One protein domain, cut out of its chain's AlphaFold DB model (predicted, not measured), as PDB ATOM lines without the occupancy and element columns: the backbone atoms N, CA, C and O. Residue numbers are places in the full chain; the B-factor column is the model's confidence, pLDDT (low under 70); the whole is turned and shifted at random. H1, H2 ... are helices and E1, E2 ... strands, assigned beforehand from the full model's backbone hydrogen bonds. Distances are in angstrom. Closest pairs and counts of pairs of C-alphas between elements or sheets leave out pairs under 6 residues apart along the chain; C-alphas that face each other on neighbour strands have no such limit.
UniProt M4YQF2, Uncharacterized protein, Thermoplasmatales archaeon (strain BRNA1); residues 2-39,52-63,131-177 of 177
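AT A GLANCE: This is residues 2 to 39, 52 to 63 and 131 to 177 of the 177 residues of an uncharacterized protein of Thermoplasmatales archaeon (strain BRNA1) (UniProt M4YQF2). A twisted sheet of four strands forms the middle layer, with H1 over one face and, over the other, H2 and H4 side by side and running opposite ways. The short H3 is on the same face as H2 and H4, and the long strand E4 runs through the inside of the sheet between E2 and E3. The printed part has 97 residues, with four named helices and four named strands in the order H1 E1 H2 H3 E2 E3 H4 E4; the class is mixed, helices and strands. The sheet's order is E1 E2 E4 E3, antiparallel throughout. The whole is compact, with a radius of gyration of the C-alphas of 13.0 A and spans of 38 by 29 by 22 A.

HOW THE PARTS SIT: H1, residues 2 to 11, is on the sheet, closest to E1, residues 16 to 21, at the C-alphas of Arg 11 and Ala 19, 6.3 A apart. E1 is an edge strand, antiparallel to E2, residues 58 to 63, with N 20 and O 61 at 2.9 A. H2, residues 24 to 33, is on the opposite face from H1, and its height over the sheet is 11.1 A. H3, residues 52 to 55, only just touches H2, with 3 pairs of C-alphas within 8 A, the closest being Arg 27 and Val 53 at 6.6 A. E4, residues 167 to 176, is antiparallel to E2, with N 172 and O 60 at 2.9 A. On its other side is the edge strand E3, residues 140 to 146, also antiparallel, with N 173 and O 144 at 2.8 A. H4, residues 150 to 160, touches H2 at a shallow tilt of 25 degrees, opposite ways; their closest C-alphas are those of Gly 33 and Thr 152, 5.4 A. H4 runs across the strands, at 75 degrees to E4 on the local plane, at a height over the sheet of 8.9 A. H1 is apart from H2, H3 and H4. Every O i to N i+4 pair is within hydrogen-bond range in H2 and H4, 5 of 6 are in H1, and H3 is too short for such a pair.

IN THESE COORDINATES: H1 begins at C-alpha 2 (-32.218, 23.508, -0.130) and is 15.1 A long. E1 measures 14.2 A, H2 14.2 A, H3 5.3 A, E2 16.5 A, E3 17.2 A and H4 15.4 A. E4, 27.9 A long, runs from C-alpha 167 (-12.470, 17.438, -17.456) to C-alpha 176 (-36.244, 26.929, -6.260).

THE WHOLE: The C-alphas farthest apart are those of Thr 38 and Ala 137, 39.2 A. Residues 40 to 51 and 64 to 130 are not printed, with C-alpha gaps of 21.8 A and 15.3 A. Of the links that are printed whole, none is long. Mean pLDDT of the printed part is 94.4, and residue 2 is under 70.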
ATOM      1  N   LYS A   2     -31.681  23.771   1.236       60.59
ATOM      2  CA  LYS A   2     -32.218  23.508  -0.130       60.59
ATOM      3  C   LYS A   2     -31.120  23.147  -1.155       60.59
ATOM      4  O   LYS A   2     -31.268  22.196  -1.908       60.59
ATOM      5  N   GLU A   3     -29.983  23.848  -1.130       70.69
ATOM      6  CA  GLU A   3     -28.828  23.597  -2.022       70.69
ATOM      7  C   GLU A   3     -28.188  22.213  -1.847       70.69
ATOM      8  O   GLU A   3     -27.653  21.644  -2.801       70.69
ATOM      9  N   ASP A   4     -28.255  21.661  -0.634       82.50
ATOM     10  CA  ASP A   4     -27.544  20.434  -0.270       82.50
ATOM     11  C   ASP A   4     -28.082  19.210  -1.024       82.50
ATOM     12  O   ASP A   4     -27.293  18.366  -1.448       82.50
ATOM     13  N   GLY A   5     -29.398  19.144  -1.264       91.69
ATOM     14  CA  GLY A   5     -30.027  18.048  -2.010       91.69
ATOM     15  C   GLY A   5     -29.606  18.027  -3.481       91.69
ATOM     16  O   GLY A   5     -29.155  16.997  -3.982       91.69
ATOM     17  N   ALA A   6     -29.660  19.181  -4.153       95.06
ATOM     18  CA  ALA A   6     -29.232  19.313  -5.546       95.06
ATOM     19  C   ALA A   6     -27.733  19.007  -5.713       95.06
ATOM     20  O   ALA A   6     -27.347  18.244  -6.600       95.06
ATOM     21  N   LEU A   7     -26.876  19.529  -4.825       96.44
ATOM     22  CA  LEU A   7     -25.445  19.210  -4.837       96.44
ATOM     23  C   LEU A   7     -25.181  17.723  -4.599       96.44
ATOM     24  O   LEU A   7     -24.337  17.142  -5.284       96.44
ATOM     25  N   GLN A   8     -25.877  17.098  -3.646       95.94
ATOM     26  CA  GLN A   8     -25.742  15.666  -3.384       95.94
ATOM     27  C   GLN A   8     -26.157  14.845  -4.608       95.94
ATOM     28  O   GLN A   8     -25.432  13.930  -5.004       95.94
ATOM     29  N   LYS A   9     -27.272  15.207  -5.253       96.25
ATOM     30  CA  LYS A   9     -27.744  14.566  -6.481       96.25
ATOM     31  C   LYS A   9     -26.720  14.682  -7.607       96.25
ATOM     32  O   LYS A   9     -26.347  13.664  -8.186       96.25
ATOM     33  N   LEU A  10     -26.196  15.878  -7.870       96.88
ATOM     34  CA  LEU A  10     -25.158  16.093  -8.884       96.88
ATOM     35  C   LEU A  10     -23.894  15.271  -8.594       96.88
ATOM     36  O   LEU A  10     -23.384  14.588  -9.478       96.88
ATOM     37  N   ARG A  11     -23.417  15.279  -7.343       96.88
ATOM     38  CA  ARG A  11     -22.216  14.536  -6.915       96.88
ATOM     39  C   ARG A  11     -22.407  13.020  -6.915       96.88
ATOM     40  O   ARG A  11     -21.418  12.298  -6.929       96.88
ATOM     41  N   SER A  12     -23.648  12.528  -6.910       96.31
ATOM     42  CA  SER A  12     -23.922  11.087  -6.994       96.31
ATOM     43  C   SER A  12     -23.599  10.494  -8.371       96.31
ATOM     44  O   SER A  12     -23.434   9.280  -8.493       96.31
ATOM     45  N   ASN A  13     -23.476  11.328  -9.413       95.94
ATOM     46  CA  ASN A  13     -23.066  10.870 -10.733       95.94
ATOM     47  C   ASN A  13     -21.564  10.500 -10.727       95.94
ATOM     48  O   ASN A  13     -20.732  11.367 -10.466       95.94
ATOM     49  N   PRO A  14     -21.178   9.262 -11.096       95.06
ATOM     50  CA  PRO A  14     -19.788   8.791 -11.014       95.06
ATOM     51  C   PRO A  14     -18.816   9.526 -11.950       95.06
ATOM     52  O   PRO A  14     -17.601   9.391 -11.812       95.06
ATOM     53  N   ARG A  15     -19.328  10.282 -12.929       95.69
ATOM     54  CA  ARG A  15     -18.515  11.131 -13.809       95.69
ATOM     55  C   ARG A  15     -18.212  12.493 -13.196       95.69
ATOM     56  O   ARG A  15     -17.286  13.150 -13.667       95.69
ATOM     57  N   VAL A  16     -18.973  12.933 -12.195       97.25
ATOM     58  CA  VAL A  16     -18.786  14.230 -11.537       97.25
ATOM     59  C   VAL A  16     -17.609  14.147 -10.571       97.25
ATOM     60  O   VAL A  16     -17.550  13.289  -9.700       97.25
ATOM     61  N   ILE A  17     -16.659  15.061 -10.744       96.38
ATOM     62  CA  ILE A  17     -15.477  15.220  -9.888       96.38
ATOM     63  C   ILE A  17     -15.769  16.228  -8.779       96.38
ATOM     64  O   ILE A  17     -15.337  16.060  -7.642       96.38
ATOM     65  N   GLY A  18     -16.511  17.280  -9.112       96.69
ATOM     66  CA  GLY A  18     -16.871  18.330  -8.177       96.69
ATOM     67  C   GLY A  18     -18.124  19.050  -8.640       96.69
ATOM     68  O   GLY A  18     -18.347  19.218  -9.834       96.69
ATOM     69  N   ALA A  19     -18.942  19.473  -7.688       97.94
ATOM     70  CA  ALA A  19     -20.089  20.338  -7.928       97.94
ATOM     71  C   ALA A  19     -20.093  21.416  -6.850       97.94
ATOM     72  O   ALA A  19     -19.928  21.095  -5.668       97.94
ATOM     73  N   TYR A  20     -20.255  22.669  -7.255       97.94
ATOM     74  CA  TYR A  20     -20.100  23.834  -6.389       97.94
ATOM     75  C   TYR A  20     -21.193  24.849  -6.686       97.94
ATOM     76  O   TYR A  20     -21.534  25.052  -7.848       97.94
ATOM     77  N   VAL A  21     -21.706  25.516  -5.657       97.69
ATOM     78  CA  VAL A  21     -22.546  26.705  -5.842       97.69
ATOM     79  C   VAL A  21     -21.636  27.887  -6.160       97.69
ATOM     80  O   VAL A  21     -20.640  28.116  -5.474       97.69
ATOM     81  N   LEU A  22     -21.964  28.634  -7.211       97.69
ATOM     82  CA  LEU A  22     -21.258  29.853  -7.571       97.69
ATOM     83  C   LEU A  22     -21.753  31.017  -6.721       97.69
ATOM     84  O   LEU A  22     -22.912  31.440  -6.821       97.69
ATOM     85  N   ASP A  23     -20.833  31.585  -5.946       96.25
ATOM     86  CA  ASP A  23     -21.059  32.858  -5.279       96.25
ATOM     87  C   ASP A  23     -21.202  34.007  -6.294       96.25
ATOM     88  O   ASP A  23     -20.868  33.898  -7.482       96.25
ATOM     89  N   ARG A  24     -21.682  35.159  -5.820       95.75
ATOM     90  CA  ARG A  24     -21.904  36.342  -6.663       95.75
ATOM     91  C   ARG A  24     -20.636  36.799  -7.394       95.75
ATOM     92  O   ARG A  24     -20.717  37.246  -8.536       95.75
ATOM     93  N   ARG A  25     -19.467  36.713  -6.756       96.88
ATOM     94  CA  ARG A  25     -18.197  37.158  -7.342       96.88
ATOM     95  C   ARG A  25     -17.778  36.231  -8.481       96.88
ATOM     96  O   ARG A  25     -17.322  36.716  -9.514       96.88
ATOM     97  N   THR A  26     -17.945  34.927  -8.319       96.88
ATOM     98  CA  THR A  26     -17.609  33.934  -9.338       96.88
ATOM     99  C   THR A  26     -18.613  33.956 -10.485       96.88
ATOM    100  O   THR A  26     -18.184  33.901 -11.636       96.88
ATOM    101  N   ARG A  27     -19.910  34.186 -10.223       97.38
ATOM    102  CA  ARG A  27     -20.902  34.459 -11.285       97.38
ATOM    103  C   ARG A  27     -20.510  35.677 -12.135       97.38
ATOM    104  O   ARG A  27     -20.553  35.609 -13.357       97.38
ATOM    105  N   LEU A  28     -20.068  36.773 -11.510       97.06
ATOM    106  CA  LEU A  28     -19.592  37.960 -12.237       97.06
ATOM    107  C   LEU A  28     -18.360  37.659 -13.100       97.06
ATOM    108  O   LEU A  28     -18.309  38.074 -14.254       97.06
ATOM    109  N   LYS A  29     -17.382  36.917 -12.566       96.56
ATOM    110  CA  LYS A  29     -16.196  36.502 -13.332       96.56
ATOM    111  C   LYS A  29     -16.553  35.613 -14.521       96.56
ATOM    112  O   LYS A  29     -15.967  35.792 -15.578       96.56
ATOM    113  N   LEU A  30     -17.503  34.693 -14.347       97.06
ATOM    114  CA  LEU A  30     -18.024  33.855 -15.427       97.06
ATOM    115  C   LEU A  30     -18.606  34.724 -16.551       97.06
ATOM    116  O   LEU A  30     -18.173  34.615 -17.689       97.06
ATOM    117  N   MET A  31     -19.532  35.632 -16.221       96.50
ATOM    118  CA  MET A  31     -20.170  36.506 -17.215       96.50
ATOM    119  C   MET A  31     -19.155  37.390 -17.954       96.50
ATOM    120  O   MET A  31     -19.246  37.558 -19.168       96.50
ATOM    121  N   LEU A  32     -18.170  37.940 -17.236       95.62
ATOM    122  CA  LEU A  32     -17.102  38.735 -17.846       95.62
ATOM    123  C   LEU A  32     -16.192  37.887 -18.742       95.62
ATOM    124  O   LEU A  32     -15.796  38.359 -19.801       95.62
ATOM    125  N   GLY A  33     -15.881  36.652 -18.337       94.12
ATOM    126  CA  GLY A  33     -15.052  35.728 -19.116       94.12
ATOM    127  C   GLY A  33     -15.675  35.331 -20.453       94.12
ATOM    128  O   GLY A  33     -14.948  35.121 -21.417       94.12
ATOM    129  N   GLU A  34     -17.006  35.298 -20.521       94.75
ATOM    130  CA  GLU A  34     -17.772  34.986 -21.733       94.75
ATOM    131  C   GLU A  34     -18.008  36.205 -22.643       94.75
ATOM    132  O   GLU A  34     -18.452  36.061 -23.782       94.75
ATOM    133  N   THR A  35     -17.717  37.420 -22.170       89.19
ATOM    134  CA  THR A  35     -17.952  38.646 -22.944       89.19
ATOM    135  C   THR A  35     -16.841  38.868 -23.969       89.19
ATOM    136  O   THR A  35     -15.660  38.838 -23.636       89.19
ATOM    137  N   GLY A  36     -17.215  39.162 -25.218       83.31
ATOM    138  CA  GLY A  36     -16.256  39.512 -26.275       83.31
ATOM    139  C   GLY A  36     -15.454  38.325 -26.816       83.31
ATOM    140  O   GLY A  36     -14.453  38.524 -27.506       83.31
ATOM    141  N   ILE A  37     -15.882  37.095 -26.522       88.00
ATOM    142  CA  ILE A  37     -15.303  35.900 -27.132       88.00
ATOM    143  C   ILE A  37     -15.573  35.920 -28.636       88.00
ATOM    144  O   ILE A  37     -16.660  36.254 -29.105       88.00
ATOM    145  N   THR A  38     -14.550  35.548 -29.394       86.88
ATOM    146  CA  THR A  38     -14.639  35.339 -30.836       86.88
ATOM    147  C   THR A  38     -14.286  33.886 -31.114       86.88
ATOM    148  O   THR A  38     -13.281  33.381 -30.610       86.88
ATOM    149  N   ALA A  39     -15.126  33.202 -31.884       82.81
ATOM    150  CA  ALA A  39     -14.860  31.845 -32.325       82.81
ATOM    151  C   ALA A  39     -13.760  31.825 -33.401       82.81
ATOM    152  O   ALA A  39     -13.375  32.853 -33.972       82.81
ATOM    153  N   GLY A  52     -29.515  33.073 -17.568       96.12
ATOM    154  CA  GLY A  52     -29.769  32.196 -16.427       96.12
ATOM    155  C   GLY A  52     -28.809  32.481 -15.270       96.12
ATOM    156  O   GLY A  52     -29.234  32.568 -14.120       96.12
ATOM    157  N   VAL A  53     -27.523  32.716 -15.550       96.69
ATOM    158  CA  VAL A  53     -26.521  33.016 -14.507       96.69
ATOM    159  C   VAL A  53     -26.860  34.298 -13.745       96.69
ATOM    160  O   VAL A  53     -26.625  34.388 -12.535       96.69
ATOM    161  N   ARG A  54     -27.402  35.293 -14.456       95.69
ATOM    162  CA  ARG A  54     -27.789  36.589 -13.897       95.69
ATOM    163  C   ARG A  54     -29.039  36.502 -13.028       95.69
ATOM    164  O   ARG A  54     -29.084  37.164 -11.995       95.69
ATOM    165  N   ASN A  55     -30.029  35.731 -13.473       96.06
ATOM    166  CA  ASN A  55     -31.396  35.838 -12.968       96.06
ATOM    167  C   ASN A  55     -31.822  34.681 -12.057       96.06
ATOM    168  O   ASN A  55     -32.777  34.858 -11.309       96.06
ATOM    169  N   SER A  56     -31.134  33.536 -12.100       97.00
ATOM    170  CA  SER A  56     -31.563  32.353 -11.342       97.00
ATOM    171  C   SER A  56     -31.171  32.425  -9.871       97.00
ATOM    172  O   SER A  56     -30.104  32.957  -9.518       97.00
ATOM    173  N   ASP A  57     -31.988  31.802  -9.022       96.25
ATOM    174  CA  ASP A  57     -31.750  31.724  -7.576       96.25
ATOM    175  C   ASP A  57     -30.361  31.138  -7.276       96.25
ATOM    176  O   ASP A  57     -29.529  31.727  -6.570       96.25
ATOM    177  N   VAL A  58     -30.058  29.995  -7.894       97.19
ATOM    178  CA  VAL A  58     -28.806  29.270  -7.701       97.19
ATOM    179  C   VAL A  58     -28.131  28.957  -9.030       97.19
ATOM    180  O   VAL A  58     -28.762  28.683 -10.048       97.19
ATOM    181  N   VAL A  59     -26.803  29.016  -9.022       98.38
ATOM    182  CA  VAL A  59     -25.972  28.632 -10.160       98.38
ATOM    183  C   VAL A  59     -24.940  27.646  -9.653       98.38
ATOM    184  O   VAL A  59     -24.192  27.958  -8.728       98.38
ATOM    185  N   PHE A  60     -24.891  26.469 -10.258       98.31
ATOM    186  CA  PHE A  60     -23.905  25.445  -9.973       98.31
ATOM    187  C   PHE A  60     -22.829  25.426 -11.058       98.31
ATOM    188  O   PHE A  60     -23.115  25.601 -12.240       98.31
ATOM    189  N   CYS A  61     -21.591  25.162 -10.656       98.25
ATOM    190  CA  CYS A  61     -20.516  24.752 -11.545       98.25
ATOM    191  C   CYS A  61     -20.184  23.293 -11.250       98.25
ATOM    192  O   CYS A  61     -19.789  22.951 -10.130       98.25
ATOM    193  N   VAL A  62     -20.356  22.440 -12.252       98.31
ATOM    194  CA  VAL A  62     -20.109  21.003 -12.161       98.31
ATOM    195  C   VAL A  62     -18.934  20.648 -13.049       98.31
ATOM    196  O   VAL A  62     -18.938  20.953 -14.232       98.31
ATOM    197  N   PHE A  63     -17.932  19.990 -12.482       98.12
ATOM    198  CA  PHE A  63     -16.797  19.449 -13.214       98.12
ATOM    199  C   PHE A  63     -16.979  17.953 -13.391       98.12
ATOM    200  O   PHE A  63     -17.180  17.235 -12.407       98.12
ATOM    201  N   PHE A 131     -32.327  20.860 -18.203       95.06
ATOM    202  CA  PHE A 131     -31.511  19.959 -17.397       95.06
ATOM    203  C   PHE A 131     -32.358  19.312 -16.299       95.06
ATOM    204  O   PHE A 131     -32.760  19.972 -15.346       95.06
ATOM    205  N   ASP A 132     -32.609  18.011 -16.417       93.19
ATOM    206  CA  ASP A 132     -33.571  17.264 -15.590       93.19
ATOM    207  C   ASP A 132     -32.935  16.360 -14.526       93.19
ATOM    208  O   ASP A 132     -33.629  15.629 -13.819       93.19
ATOM    209  N   VAL A 133     -31.610  16.408 -14.372       94.75
ATOM    210  CA  VAL A 133     -30.901  15.585 -13.376       94.75
ATOM    211  C   VAL A 133     -31.240  16.014 -11.941       94.75
ATOM    212  O   VAL A 133     -31.178  15.188 -11.028       94.75
ATOM    213  N   ILE A 134     -31.588  17.290 -11.746       95.44
ATOM    214  CA  ILE A 134     -32.116  17.859 -10.498       95.44
ATOM    215  C   ILE A 134     -33.515  18.417 -10.760       95.44
ATOM    216  O   ILE A 134     -33.764  18.980 -11.823       95.44
ATOM    217  N   GLY A 135     -34.422  18.286  -9.794       95.56
ATOM    218  CA  GLY A 135     -35.805  18.716  -9.971       95.56
ATOM    219  C   GLY A 135     -36.570  18.871  -8.656       95.56
ATOM    220  O   GLY A 135     -35.967  19.148  -7.612       95.56
ATOM    221  N   PRO A 136     -37.907  18.698  -8.671       95.06
ATOM    222  CA  PRO A 136     -38.747  18.976  -7.509       95.06
ATOM    223  C   PRO A 136     -38.379  18.182  -6.251       95.06
ATOM    224  O   PRO A 136     -38.528  18.692  -5.142       95.06
ATOM    225  N   ALA A 137     -37.852  16.962  -6.410       94.25
ATOM    226  CA  ALA A 137     -37.377  16.135  -5.298       94.25
ATOM    227  C   ALA A 137     -36.190  16.770  -4.550       94.25
ATOM    228  O   ALA A 137     -36.037  16.572  -3.347       94.25
ATOM    229  N   GLU A 138     -35.386  17.576  -5.244       95.25
ATOM    230  CA  GLU A 138     -34.274  18.349  -4.694       95.25
ATOM    231  C   GLU A 138     -34.663  19.807  -4.380       95.25
ATOM    232  O   GLU A 138     -33.802  20.624  -4.056       95.25
ATOM    233  N   GLY A 139     -35.953  20.155  -4.467       94.62
ATOM    234  CA  GLY A 139     -36.449  21.511  -4.232       94.62
ATOM    235  C   GLY A 139     -36.253  22.473  -5.407       94.62
ATOM    236  O   GLY A 139     -36.341  23.682  -5.199       94.62
ATOM    237  N   ILE A 140     -35.979  21.959  -6.610       96.75
ATOM    238  CA  ILE A 140     -35.740  22.742  -7.828       96.75
ATOM    239  C   ILE A 140     -36.987  22.734  -8.716       96.75
ATOM    240  O   ILE A 140     -37.535  21.679  -9.030       96.75
ATOM    241  N   LYS A 141     -37.432  23.918  -9.141       95.94
ATOM    242  CA  LYS A 141     -38.561  24.099 -10.060       95.94
ATOM    243  C   LYS A 141     -38.131  23.922 -11.512       95.94
ATOM    244  O   LYS A 141     -38.782  23.213 -12.275       95.94
ATOM    245  N   THR A 142     -37.050  24.596 -11.881       96.88
ATOM    246  CA  THR A 142     -36.516  24.668 -13.240       96.88
ATOM    247  C   THR A 142     -35.001  24.656 -13.178       96.88
ATOM    248  O   THR A 142     -34.415  25.276 -12.293       96.88
ATOM    249  N   ALA A 143     -34.373  23.956 -14.120       97.38
ATOM    250  CA  ALA A 143     -32.935  23.986 -14.309       97.38
ATOM    251  C   ALA A 143     -32.590  23.967 -15.800       97.38
ATOM    252  O   ALA A 143     -33.236  23.290 -16.605       97.38
ATOM    253  N   ALA A 144     -31.557  24.720 -16.150       97.50
ATOM    254  CA  ALA A 144     -30.972  24.746 -17.478       97.50
ATOM    255  C   ALA A 144     -29.453  24.655 -17.364       97.50
ATOM    256  O   ALA A 144     -28.879  25.057 -16.351       97.50
ATOM    257  N   ALA A 145     -28.799  24.122 -18.388       97.38
ATOM    258  CA  ALA A 145     -27.363  23.922 -18.385       97.38
ATOM    259  C   ALA A 145     -26.709  24.371 -19.690       97.38
ATOM    260  O   ALA A 145     -27.323  24.383 -20.753       97.38
ATOM    261  N   PHE A 146     -25.437  24.744 -19.598       96.56
ATOM    262  CA  PHE A 146     -24.584  25.013 -20.749       96.56
ATOM    263  C   PHE A 146     -23.116  24.769 -20.389       96.56
ATOM    264  O   PHE A 146     -22.727  24.820 -19.219       96.56
ATOM    265  N   ASN A 147     -22.284  24.536 -21.400       95.25
ATOM    266  CA  ASN A 147     -20.838  24.477 -21.217       95.25
ATOM    267  C   ASN A 147     -20.244  25.846 -21.567       95.25
ATOM    268  O   ASN A 147     -20.522  26.347 -22.655       95.25
ATOM    269  N   PRO A 148     -19.463  26.477 -20.674       95.44
ATOM    270  CA  PRO A 148     -18.866  27.772 -20.962       95.44
ATOM    271  C   PRO A 148     -17.746  27.625 -22.001       95.44
ATOM    272  O   PRO A 148     -17.282  26.516 -22.294       95.44
ATOM    273  N   ALA A 149     -17.274  28.744 -22.543       94.19
ATOM    274  CA  ALA A 149     -16.143  28.733 -23.453       94.19
ATOM    275  C   ALA A 149     -14.875  28.181 -22.780       94.19
ATOM    276  O   ALA A 149     -14.701  28.253 -21.563       94.19
ATOM    277  N   MET A 150     -13.939  27.670 -23.586       92.62
ATOM    278  CA  MET A 150     -12.714  27.020 -23.094       92.62
ATOM    279  C   MET A 150     -11.893  27.912 -22.148       92.62
ATOM    280  O   MET A 150     -11.350  27.433 -21.154       92.62
ATOM    281  N   THR A 151     -11.806  29.212 -22.427       93.44
ATOM    282  CA  THR A 151     -11.108  30.190 -21.577       93.44
ATOM    283  C   THR A 151     -11.752  30.302 -20.196       93.44
ATOM    284  O   THR A 151     -11.058  30.286 -19.176       93.44
ATOM    285  N   THR A 152     -13.080  30.361 -20.152       95.94
ATOM    286  CA  THR A 152     -13.869  30.415 -18.919       95.94
ATOM    287  C   THR A 152     -13.820  29.088 -18.163       95.94
ATOM    288  O   THR A 152     -13.663  29.089 -16.945       95.94
ATOM    289  N   ASP A 153     -13.868  27.955 -18.864       95.81
ATOM    290  CA  ASP A 153     -13.690  26.621 -18.286       95.81
ATOM    291  C   ASP A 153     -12.339  26.488 -17.561       95.81
ATOM    292  O   ASP A 153     -12.286  26.050 -16.409       95.81
ATOM    293  N   VAL A 154     -11.247  26.946 -18.183       95.12
ATOM    294  CA  VAL A 154      -9.917  26.987 -17.548       95.12
ATOM    295  C   VAL A 154      -9.921  27.892 -16.315       95.12
ATOM    296  O   VAL A 154      -9.405  27.502 -15.266       95.12
ATOM    297  N   MET A 155     -10.534  29.075 -16.404       96.19
ATOM    298  CA  MET A 155     -10.653  30.001 -15.273       96.19
ATOM    299  C   MET A 155     -11.386  29.365 -14.084       96.19
ATOM    300  O   MET A 155     -10.918  29.471 -12.946       96.19
ATOM    301  N   LEU A 156     -12.488  28.654 -14.334       97.62
ATOM    302  CA  LEU A 156     -13.251  27.954 -13.302       97.62
ATOM    303  C   LEU A 156     -12.438  26.823 -12.669       97.62
ATOM    304  O   LEU A 156     -12.420  26.700 -11.445       97.62
ATOM    305  N   LYS A 157     -11.725  26.026 -13.473       96.94
ATOM    306  CA  LYS A 157     -10.859  24.957 -12.954       96.94
ATOM    307  C   LYS A 157      -9.790  25.499 -12.015       96.94
ATOM    308  O   LYS A 157      -9.633  24.972 -10.919       96.94
ATOM    309  N   VAL A 158      -9.119  26.586 -12.400       96.31
ATOM    310  CA  VAL A 158      -8.134  27.264 -11.540       96.31
ATOM    311  C   VAL A 158      -8.793  27.767 -10.257       96.31
ATOM    312  O   VAL A 158      -8.247  27.578  -9.173       96.31
ATOM    313  N   HIS A 159      -9.979  28.371 -10.355       96.88
ATOM    314  CA  HIS A 159     -10.696  28.891  -9.193       96.88
ATOM    315  C   HIS A 159     -11.061  27.805  -8.168       96.88
ATOM    316  O   HIS A 159     -10.961  28.059  -6.969       96.88
ATOM    317  N   PHE A 160     -11.450  26.612  -8.626       97.25
ATOM    318  CA  PHE A 160     -11.863  25.493  -7.771       97.25
ATOM    319  C   PHE A 160     -10.757  24.459  -7.499       97.25
ATOM    320  O   PHE A 160     -11.022  23.457  -6.837       97.25
ATOM    321  N   GLY A 161      -9.529  24.680  -7.985       96.81
ATOM    322  CA  GLY A 161      -8.412  23.743  -7.808       96.81
ATOM    323  C   GLY A 161      -8.615  22.402  -8.523       96.81
ATOM    324  O   GLY A 161      -8.187  21.364  -8.025       96.81
ATOM    325  N   ILE A 162      -9.309  22.405  -9.664       96.31
ATOM    326  CA  ILE A 162      -9.593  21.199 -10.444       96.31
ATOM    327  C   ILE A 162      -8.471  20.957 -11.449       96.31
ATOM    328  O   ILE A 162      -8.280  21.723 -12.394       96.31
ATOM    329  N   GLU A 163      -7.774  19.839 -11.277       90.38
ATOM    330  CA  GLU A 163      -6.704  19.396 -12.162       90.38
ATOM    331  C   GLU A 163      -7.108  18.144 -12.945       90.38
ATOM    332  O   GLU A 163      -7.818  17.268 -12.451       90.38
ATOM    333  N   GLY A 164      -6.619  18.038 -14.180       81.56
ATOM    334  CA  GLY A 164      -6.774  16.841 -14.999       81.56
ATOM    335  C   GLY A 164      -7.127  17.136 -16.451       81.56
ATOM    336  O   GLY A 164      -7.807  18.106 -16.787       81.56
ATOM    337  N   LYS A 165      -6.657  16.253 -17.330       79.50
ATOM    338  CA  LYS A 165      -7.035  16.242 -18.745       79.50
ATOM    339  C   LYS A 165      -8.436  15.630 -18.882       79.50
ATOM    340  O   LYS A 165      -8.800  14.754 -18.100       79.50
ATOM    341  N   ASN A 166      -9.200  16.066 -19.883       88.50
ATOM    342  CA  ASN A 166     -10.548  15.557 -20.195       88.50
ATOM    343  C   ASN A 166     -11.609  15.817 -19.109       88.50
ATOM    344  O   ASN A 166     -12.545  15.034 -18.944       88.50
ATOM    345  N   ILE A 167     -11.452  16.912 -18.368       95.38
ATOM    346  CA  ILE A 167     -12.470  17.438 -17.456       95.38
ATOM    347  C   ILE A 167     -13.093  18.658 -18.119       95.38
ATOM    348  O   ILE A 167     -12.356  19.484 -18.652       95.38
ATOM    349  N   SER A 168     -14.409  18.791 -18.063       95.38
ATOM    350  CA  SER A 168     -15.129  19.987 -18.504       95.38
ATOM    351  C   SER A 168     -15.985  20.533 -17.373       95.38
ATOM    352  O   SER A 168     -16.474  19.763 -16.543       95.38
ATOM    353  N   SER A 169     -16.167  21.847 -17.351       97.00
ATOM    354  CA  SER A 169     -17.183  22.515 -16.549       97.00
ATOM    355  C   SER A 169     -18.511  22.582 -17.302       97.00
ATOM    356  O   SER A 169     -18.561  22.845 -18.501       97.00
ATOM    357  N   THR A 170     -19.592  22.358 -16.568       97.69
ATOM    358  CA  THR A 170     -20.969  22.613 -16.982       97.69
ATOM    359  C   THR A 170     -21.574  23.566 -15.962       97.69
ATOM    360  O   THR A 170     -21.509  23.324 -14.751       97.69
ATOM    361  N   ILE A 171     -22.133  24.667 -16.450       98.31
ATOM    362  CA  ILE A 171     -22.867  25.634 -15.641       98.31
ATOM    363  C   ILE A 171     -24.328  25.224 -15.641       98.31
ATOM    364  O   ILE A 171     -24.893  24.994 -16.705       98.31
ATOM    365  N   ILE A 172     -24.923  25.132 -14.455       98.31
ATOM    366  CA  ILE A 172     -26.334  24.793 -14.273       98.31
ATOM    367  C   ILE A 172     -26.992  25.950 -13.535       98.31
ATOM    368  O   ILE A 172     -26.595  26.280 -12.420       98.31
ATOM    369  N   THR A 173     -27.986  26.567 -14.144       98.31
ATOM    370  CA  THR A 173     -28.772  27.657 -13.567       98.31
ATOM    371  C   THR A 173     -30.106  27.084 -13.119       98.31
ATOM    372  O   THR A 173     -30.731  26.370 -13.904       98.31
ATOM    373  N   ALA A 174     -30.530  27.339 -11.883       97.62
ATOM    374  CA  ALA A 174     -31.746  26.743 -11.347       97.62
ATOM    375  C   ALA A 174     -32.511  27.675 -10.403       97.62
ATOM    376  O   ALA A 174     -31.911  28.470  -9.677       97.62
ATOM    377  N   ASP A 175     -33.830  27.498 -10.386       96.69
ATOM    378  CA  ASP A 175     -34.762  28.230  -9.528       96.69
ATOM    379  C   ASP A 175     -35.411  27.279  -8.525       96.69
ATOM    380  O   ASP A 175     -35.727  26.127  -8.851       96.69
ATOM    381  N   TYR A 176     -35.625  27.745  -7.298       93.31
ATOM    382  CA  TYR A 176     -36.244  26.929  -6.260       93.31
ATOM    383  C   TYR A 176     -37.762  26.814  -6.428       93.31
ATOM    384  O   TYR A 176     -38.421  27.651  -7.050       93.31
ATOM    385  N   LEU A 177     -38.319  25.758  -5.827       88.06
ATOM    386  CA  LEU A 177     -39.741  25.676  -5.481       88.06
ATOM    387  C   LEU A 177     -40.112  26.671  -4.371       88.06
ATOM    388  O   LEU A 177     -39.322  26.815  -3.391       88.06
TER     389      LEU A 177